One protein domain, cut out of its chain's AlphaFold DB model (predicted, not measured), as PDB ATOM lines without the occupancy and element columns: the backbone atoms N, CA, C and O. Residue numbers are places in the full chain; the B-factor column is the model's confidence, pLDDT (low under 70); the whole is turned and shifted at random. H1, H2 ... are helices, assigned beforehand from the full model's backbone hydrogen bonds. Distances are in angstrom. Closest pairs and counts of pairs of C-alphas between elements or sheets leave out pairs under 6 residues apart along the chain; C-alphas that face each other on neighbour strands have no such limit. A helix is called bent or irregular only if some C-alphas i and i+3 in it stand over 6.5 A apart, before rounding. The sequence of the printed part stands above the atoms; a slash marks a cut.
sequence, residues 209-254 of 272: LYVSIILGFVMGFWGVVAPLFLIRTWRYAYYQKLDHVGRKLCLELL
ATOM      1  N   LEU A 209      25.385   1.842  50.941       75.62
ATOM      2  CA  LEU A 209      26.799   2.000  50.597       75.62
ATOM      3  C   LEU A 209      26.991   2.477  49.146       75.62
ATOM      4  O   LEU A 209      27.726   3.428  48.899       75.62
ATOM      5  N   TYR A 210      26.261   1.895  48.194       78.50
ATOM      6  CA  TYR A 210      26.296   2.301  46.785       78.50
ATOM      7  C   TYR A 210      25.721   3.708  46.590       78.50
ATOM      8  O   TYR A 210      26.289   4.522  45.867       78.50
ATOM      9  N   VAL A 211      24.649   4.031  47.321       81.19
ATOM     10  CA  VAL A 211      24.073   5.383  47.335       81.19
ATOM     11  C   VAL A 211      25.090   6.401  47.857       81.19
ATOM     12  O   VAL A 211      25.228   7.471  47.273       81.19
ATOM     13  N   SER A 212      25.858   6.063  48.899       82.12
ATOM     14  CA  SER A 212      26.894   6.955  49.436       82.12
ATOM     15  C   SER A 212      28.076   7.158  48.479       82.12
ATOM     16  O   SER A 212      28.578   8.273  48.366       82.12
ATOM     17  N   ILE A 213      28.466   6.121  47.728       86.50
ATOM     18  CA  ILE A 213      29.509   6.213  46.695       86.50
ATOM     19  C   ILE A 213      29.041   7.110  45.547       86.50
ATOM     20  O   ILE A 213      29.790   7.980  45.110       86.50
ATOM     21  N   ILE A 214      27.793   6.954  45.094       85.06
ATOM     22  CA  ILE A 214      27.225   7.798  44.036       85.06
ATOM     23  C   ILE A 214      27.116   9.246  44.504       85.06
ATOM     24  O   ILE A 214      27.536  10.146  43.786       85.06
ATOM     25  N   LEU A 215      26.592   9.493  45.706       85.62
ATOM     26  CA  LEU A 215      26.470  10.852  46.237       85.62
ATOM     27  C   LEU A 215      27.842  11.504  46.441       85.62
ATOM     28  O   LEU A 215      27.999  12.682  46.132       85.62
ATOM     29  N   GLY A 216      28.843  10.743  46.893       89.06
ATOM     30  CA  GLY A 216      30.226  11.206  47.013       89.06
ATOM     31  C   GLY A 216      30.862  11.525  45.659       89.06
ATOM     32  O   GLY A 216      31.494  12.570  45.515       89.06
ATOM     33  N   PHE A 217      30.638  10.682  44.648       88.69
ATOM     34  CA  PHE A 217      31.089  10.943  43.282       88.69
ATOM     35  C   PHE A 217      30.404  12.180  42.702       88.69
ATOM     36  O   PHE A 217      31.079  13.043  42.162       88.69
ATOM     37  N   VAL A 218      29.089  12.327  42.874       87.94
ATOM     38  CA  VAL A 218      28.351  13.500  42.393       87.94
ATOM     39  C   VAL A 218      28.845  14.768  43.100       87.94
ATOM     40  O   VAL A 218      29.205  15.735  42.437       87.94
ATOM     41  N   MET A 219      28.964  14.776  44.426       85.62
ATOM     42  CA  MET A 219      29.445  15.959  45.153       85.62
ATOM     43  C   MET A 219      30.904  16.308  44.816       85.62
ATOM     44  O   MET A 219      31.223  17.480  44.627       85.62
ATOM     45  N   GLY A 220      31.789  15.314  44.691       83.88
ATOM     46  CA  GLY A 220      33.209  15.528  44.393       83.88
ATOM     47  C   GLY A 220      33.482  15.893  42.933       83.88
ATOM     48  O   GLY A 220      34.187  16.862  42.654       83.88
ATOM     49  N   PHE A 221      32.886  15.158  41.994       82.88
ATOM     50  CA  PHE A 221      33.046  15.385  40.560       82.88
ATOM     51  C   PHE A 221      32.451  16.736  40.161       82.88
ATOM     52  O   PHE A 221      33.129  17.546  39.532       82.88
ATOM     53  N   TRP A 222      31.233  17.054  40.613       79.75
ATOM     54  CA  TRP A 222      30.620  18.349  40.321       79.75
ATOM     55  C   TRP A 222      31.219  19.494  41.144       79.75
ATOM     56  O   TRP A 222      31.222  20.620  40.664       79.75
ATOM     57  N   GLY A 223      31.818  19.240  42.311       82.25
ATOM     58  CA  GLY A 223      32.561  20.258  43.063       82.25
ATOM     59  C   GLY A 223      33.786  20.807  42.317       82.25
ATOM     60  O   GLY A 223      34.123  21.977  42.479       82.25
ATOM     61  N   VAL A 224      34.416  19.998  41.457       79.06
ATOM     62  CA  VAL A 224      35.563  20.407  40.620       79.06
ATOM     63  C   VAL A 224      35.117  20.828  39.218       79.06
ATOM     64  O   VAL A 224      35.615  21.811  38.667       79.06
ATOM     65  N   VAL A 225      34.146  20.117  38.643       76.88
ATOM     66  CA  VAL A 225      33.680  20.337  37.270       76.88
ATOM     67  C   VAL A 225      32.712  21.524  37.170       76.88
ATOM     68  O   VAL A 225      32.798  22.297  36.219       76.88
ATOM     69  N   ALA A 226      31.831  21.757  38.149       76.31
ATOM     70  CA  ALA A 226      30.877  22.870  38.090       76.31
ATOM     71  C   ALA A 226      31.545  24.263  38.100       76.31
ATOM     72  O   ALA A 226      31.132  25.106  37.298       76.31
ATOM     73  N   PRO A 227      32.608  24.528  38.891       76.56
ATOM     74  CA  PRO A 227      33.363  25.777  38.777       76.56
ATOM     75  C   PRO A 227      33.957  26.002  37.379       76.56
ATOM     76  O   PRO A 227      33.969  27.135  36.897       76.56
ATOM     77  N   LEU A 228      34.384  24.933  36.691       70.69
ATOM     78  CA  LEU A 228      34.918  25.006  35.324       70.69
ATOM     79  C   LEU A 228      33.838  25.343  34.280       70.69
ATOM     80  O   LEU A 228      34.143  25.982  33.273       70.69
ATOM     81  N   PHE A 229      32.577  24.964  34.507       65.94
ATOM     82  CA  PHE A 229      31.465  25.325  33.618       65.94
ATOM     83  C   PHE A 229      30.919  26.734  33.873       65.94
ATOM     84  O   PHE A 229      30.526  27.415  32.923       65.94
ATOM     85  N   LEU A 230      30.912  27.184  35.130       66.56
ATOM     86  CA  LEU A 230      30.302  28.456  35.525       66.56
ATOM     87  C   LEU A 230      31.265  29.648  35.415       66.56
ATOM     88  O   LEU A 230      30.834  30.757  35.092       66.56
ATOM     89  N   ILE A 231      32.570  29.440  35.617       72.31
ATOM     90  CA  ILE A 231      33.559  30.525  35.634       72.31
ATOM     91  C   ILE A 231      34.370  30.513  34.335       72.31
ATOM     92  O   ILE A 231      35.316  29.743  34.159       72.31
ATOM     93  N   ARG A 232      34.020  31.421  33.411       67.62
ATOM     94  CA  ARG A 232      34.643  31.516  32.075       67.62
ATOM     95  C   ARG A 232      36.171  31.627  32.127       67.62
ATOM     96  O   ARG A 232      36.840  31.008  31.308       67.62
ATOM     97  N   THR A 233      36.729  32.371  33.077       70.25
ATOM     98  CA  THR A 233      38.179  32.592  33.217       70.25
ATOM     99  C   THR A 233      38.946  31.323  33.587       70.25
ATOM    100  O   THR A 233      40.000  31.060  33.014       70.25
ATOM    101  N   TRP A 234      38.401  30.500  34.484       70.00
ATOM    102  CA  TRP A 234      39.033  29.245  34.907       70.00
ATOM    103  C   TRP A 234      39.002  28.204  33.793       70.00
ATOM    104  O   TRP A 234      39.996  27.528  33.546       70.00
ATOM    105  N   ARG A 235      37.894  28.158  33.049       76.06
ATOM    106  CA  ARG A 235      37.745  27.335  31.849       76.06
ATOM    107  C   ARG A 235      38.835  27.619  30.815       76.06
ATOM    108  O   ARG A 235      39.480  26.694  30.333       76.06
ATOM    109  N   TYR A 236      39.056  28.894  30.484       74.38
ATOM    110  CA  TYR A 236      40.087  29.274  29.515       74.38
ATOM    111  C   TYR A 236      41.498  28.949  30.017       74.38
ATOM    112  O   TYR A 236      42.270  28.353  29.271       74.38
ATOM    113  N   ALA A 237      41.815  29.254  31.280       73.12
ATOM    114  CA  ALA A 237      43.129  28.961  31.855       73.12
ATOM    115  C   ALA A 237      43.431  27.451  31.902       73.12
ATOM    116  O   ALA A 237      44.539  27.024  31.572       73.12
ATOM    117  N   TYR A 238      42.439  26.633  32.261       75.44
ATOM    118  CA  TYR A 238      42.561  25.179  32.292       75.44
ATOM    119  C   TYR A 238      42.800  24.595  30.892       75.44
ATOM    120  O   TYR A 238      43.764  23.853  30.693       75.44
ATOM    121  N   TYR A 239      41.996  24.991  29.896       75.00
ATOM    122  CA  TYR A 239      42.183  24.528  28.516       75.00
ATOM    123  C   TYR A 239      43.505  25.001  27.909       75.00
ATOM    124  O   TYR A 239      44.171  24.226  27.229       75.00
ATOM    125  N   GLN A 240      43.939  26.228  28.200       70.50
ATOM    126  CA  GLN A 240      45.235  26.738  27.751       70.50
ATOM    127  C   GLN A 240      46.403  25.952  28.366       70.50
ATOM    128  O   GLN A 240      47.412  25.708  27.702       70.50
ATOM    129  N   LYS A 241      46.273  25.518  29.626       72.69
ATOM    130  CA  LYS A 241      47.284  24.685  30.282       72.69
ATOM    131  C   LYS A 241      47.347  23.284  29.676       72.69
ATOM    132  O   LYS A 241      48.452  22.806  29.425       72.69
ATOM    133  N   LEU A 242      46.199  22.655  29.415       68.88
ATOM    134  CA  LEU A 242      46.130  21.356  28.737       68.88
ATOM    135  C   LEU A 242      46.719  21.420  27.327       68.88
ATOM    136  O   LEU A 242      47.513  20.561  26.961       68.88
ATOM    137  N   ASP A 243      46.406  22.470  26.574       63.41
ATOM    138  CA  ASP A 243      46.945  22.678  25.232       63.41
ATOM    139  C   ASP A 243      48.470  22.903  25.239       63.41
ATOM    140  O   ASP A 243      49.206  22.373  24.407       63.41
ATOM    141  N   HIS A 244      48.991  23.626  26.234       65.50
ATOM    142  CA  HIS A 244      50.435  23.788  26.410       65.50
ATOM    143  C   HIS A 244      51.138  22.462  26.751       65.50
ATOM    144  O   HIS A 244      52.217  22.175  26.229       65.50
ATOM    145  N   VAL A 245      50.526  21.637  27.604       66.19
ATOM    146  CA  VAL A 245      51.041  20.302  27.949       66.19
ATOM    147  C   VAL A 245      50.976  19.365  26.741       66.19
ATOM    148  O   VAL A 245      51.958  18.680  26.457       66.19
ATOM    149  N   GLY A 246      49.880  19.394  25.981       62.06
ATOM    150  CA  GLY A 246      49.708  18.633  24.745       62.06
ATOM    151  C   GLY A 246      50.747  18.996  23.686       62.06
ATOM    152  O   GLY A 246      51.392  18.108  23.135       62.06
ATOM    153  N   ARG A 247      51.005  20.292  23.466       62.03
ATOM    154  CA  ARG A 247      52.067  20.754  22.555       62.03
ATOM    155  C   ARG A 247      53.456  20.318  23.005       62.03
ATOM    156  O   ARG A 247      54.254  19.896  22.175       62.03
ATOM    157  N   LYS A 248      53.743  20.366  24.310       57.59
ATOM    158  CA  LYS A 248      55.028  19.913  24.856       57.59
ATOM    159  C   LYS A 248      55.227  18.405  24.661       57.59
ATOM    160  O   LYS A 248      56.286  17.994  24.208       57.59
ATOM    161  N   LEU A 249      54.202  17.596  24.927       64.81
ATOM    162  CA  LEU A 249      54.230  16.148  24.689       64.81
ATOM    163  C   LEU A 249      54.343  15.803  23.199       64.81
ATOM    164  O   LEU A 249      55.111  14.920  22.833       64.81
ATOM    165  N   CYS A 250      53.628  16.522  22.332       59.03
ATOM    166  CA  CYS A 250      53.704  16.342  20.883       59.03
ATOM    167  C   CYS A 250      55.113  16.647  20.346       59.03
ATOM    168  O   CYS A 250      55.658  15.862  19.572       59.03
ATOM    169  N   LEU A 251      55.737  17.736  20.808       62.69
ATOM    170  CA  LEU A 251      57.109  18.093  20.440       62.69
ATOM    171  C   LEU A 251      58.132  17.052  20.922       62.69
ATOM    172  O   LEU A 251      59.009  16.678  20.148       62.69
ATOM    173  N   GLU A 252      57.996  16.534  22.146       64.94
ATOM    174  CA  GLU A 252      58.875  15.477  22.677       64.94
ATOM    175  C   GLU A 252      58.715  14.145  21.919       64.94
ATOM    176  O   GLU A 252      59.703  13.477  21.613       64.94
ATOM    177  N   LEU A 253      57.489  13.775  21.529       60.72
ATOM    178  CA  LEU A 253      57.227  12.571  20.729       60.72
ATOM    179  C   LEU A 253      57.757  12.697  19.291       60.72
ATOM    180  O   LEU A 253      58.338  11.749  18.756       60.72
ATOM    181  N   LEU A 254      57.626  13.876  18.675       54.97
ATOM    182  CA  LEU A 254      58.191  14.157  17.352       54.97
ATOM    183  C   LEU A 254      59.730  14.193  17.381       54.97
ATOM    184  O   LEU A 254      60.370  13.691  16.452       54.97
TER     185      LEU A 254
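What this domain is: This is residues 209 to 254 of the 272 residues of an uncharacterized protein of Gossypium mustelinum (UniProt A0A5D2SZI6). Two long helices, H1 and H2, meet at their ends in one corner and make an open V, nearly a right angle, with nothing between its arms. The whole is flat, and H1 has a kink a little before the corner. The printed part has 46 residues with two named helices, H1 then H2, and no named strand; the class is all helix. It is extended, with a radius of gyration of the C-alphas of 15.8 A, and the C-alphas span 47 by 26 by 7 A.

How they stand to each other: H1, residues 209 to 230, has a kink of 37 degrees near residue 224. It is neither bent nor irregular, but only just: C-alphas 224 and 227 are 6.1 A apart. A tight link of one residue, Ile 231, joins it to H2, residues 232 to 254. H1 and H2 touch only at the corner by their link, with residues 227 to 229 of H1 and residues 234 to 235 of H2. Their closest C-alphas are those of Leu 228 and Arg 235, 5.0 A apart. Their lines stand at 86 degrees, about perpendicular, and their centres are 24.7 A apart. In H2 every O i to N i+4 pair is within hydrogen-bond range; in H1 16 of 18 are.

Where its parts are: H1 begins with C-alpha 209 at (26.799, 2.000, 50.597), ends with C-alpha 230 at (30.302, 28.456, 35.525), and measures 30.6 A from first to last C-alpha. H2 measures 32.8 A from C-alpha 232 to C-alpha 254, which is at (58.191, 14.157, 17.352).

The domain as a whole: The two C-alphas farthest apart are those of Leu 209 and Leu 254, at 47.3 A. Residues 209 to 224, 229 to 234 and 240 to 254 stand free. The printed part has no cut, and its one link is tight. The mean pLDDT of the printed part is 73.4; residues 229 to 230, 232 and 242 to 254 are under 70.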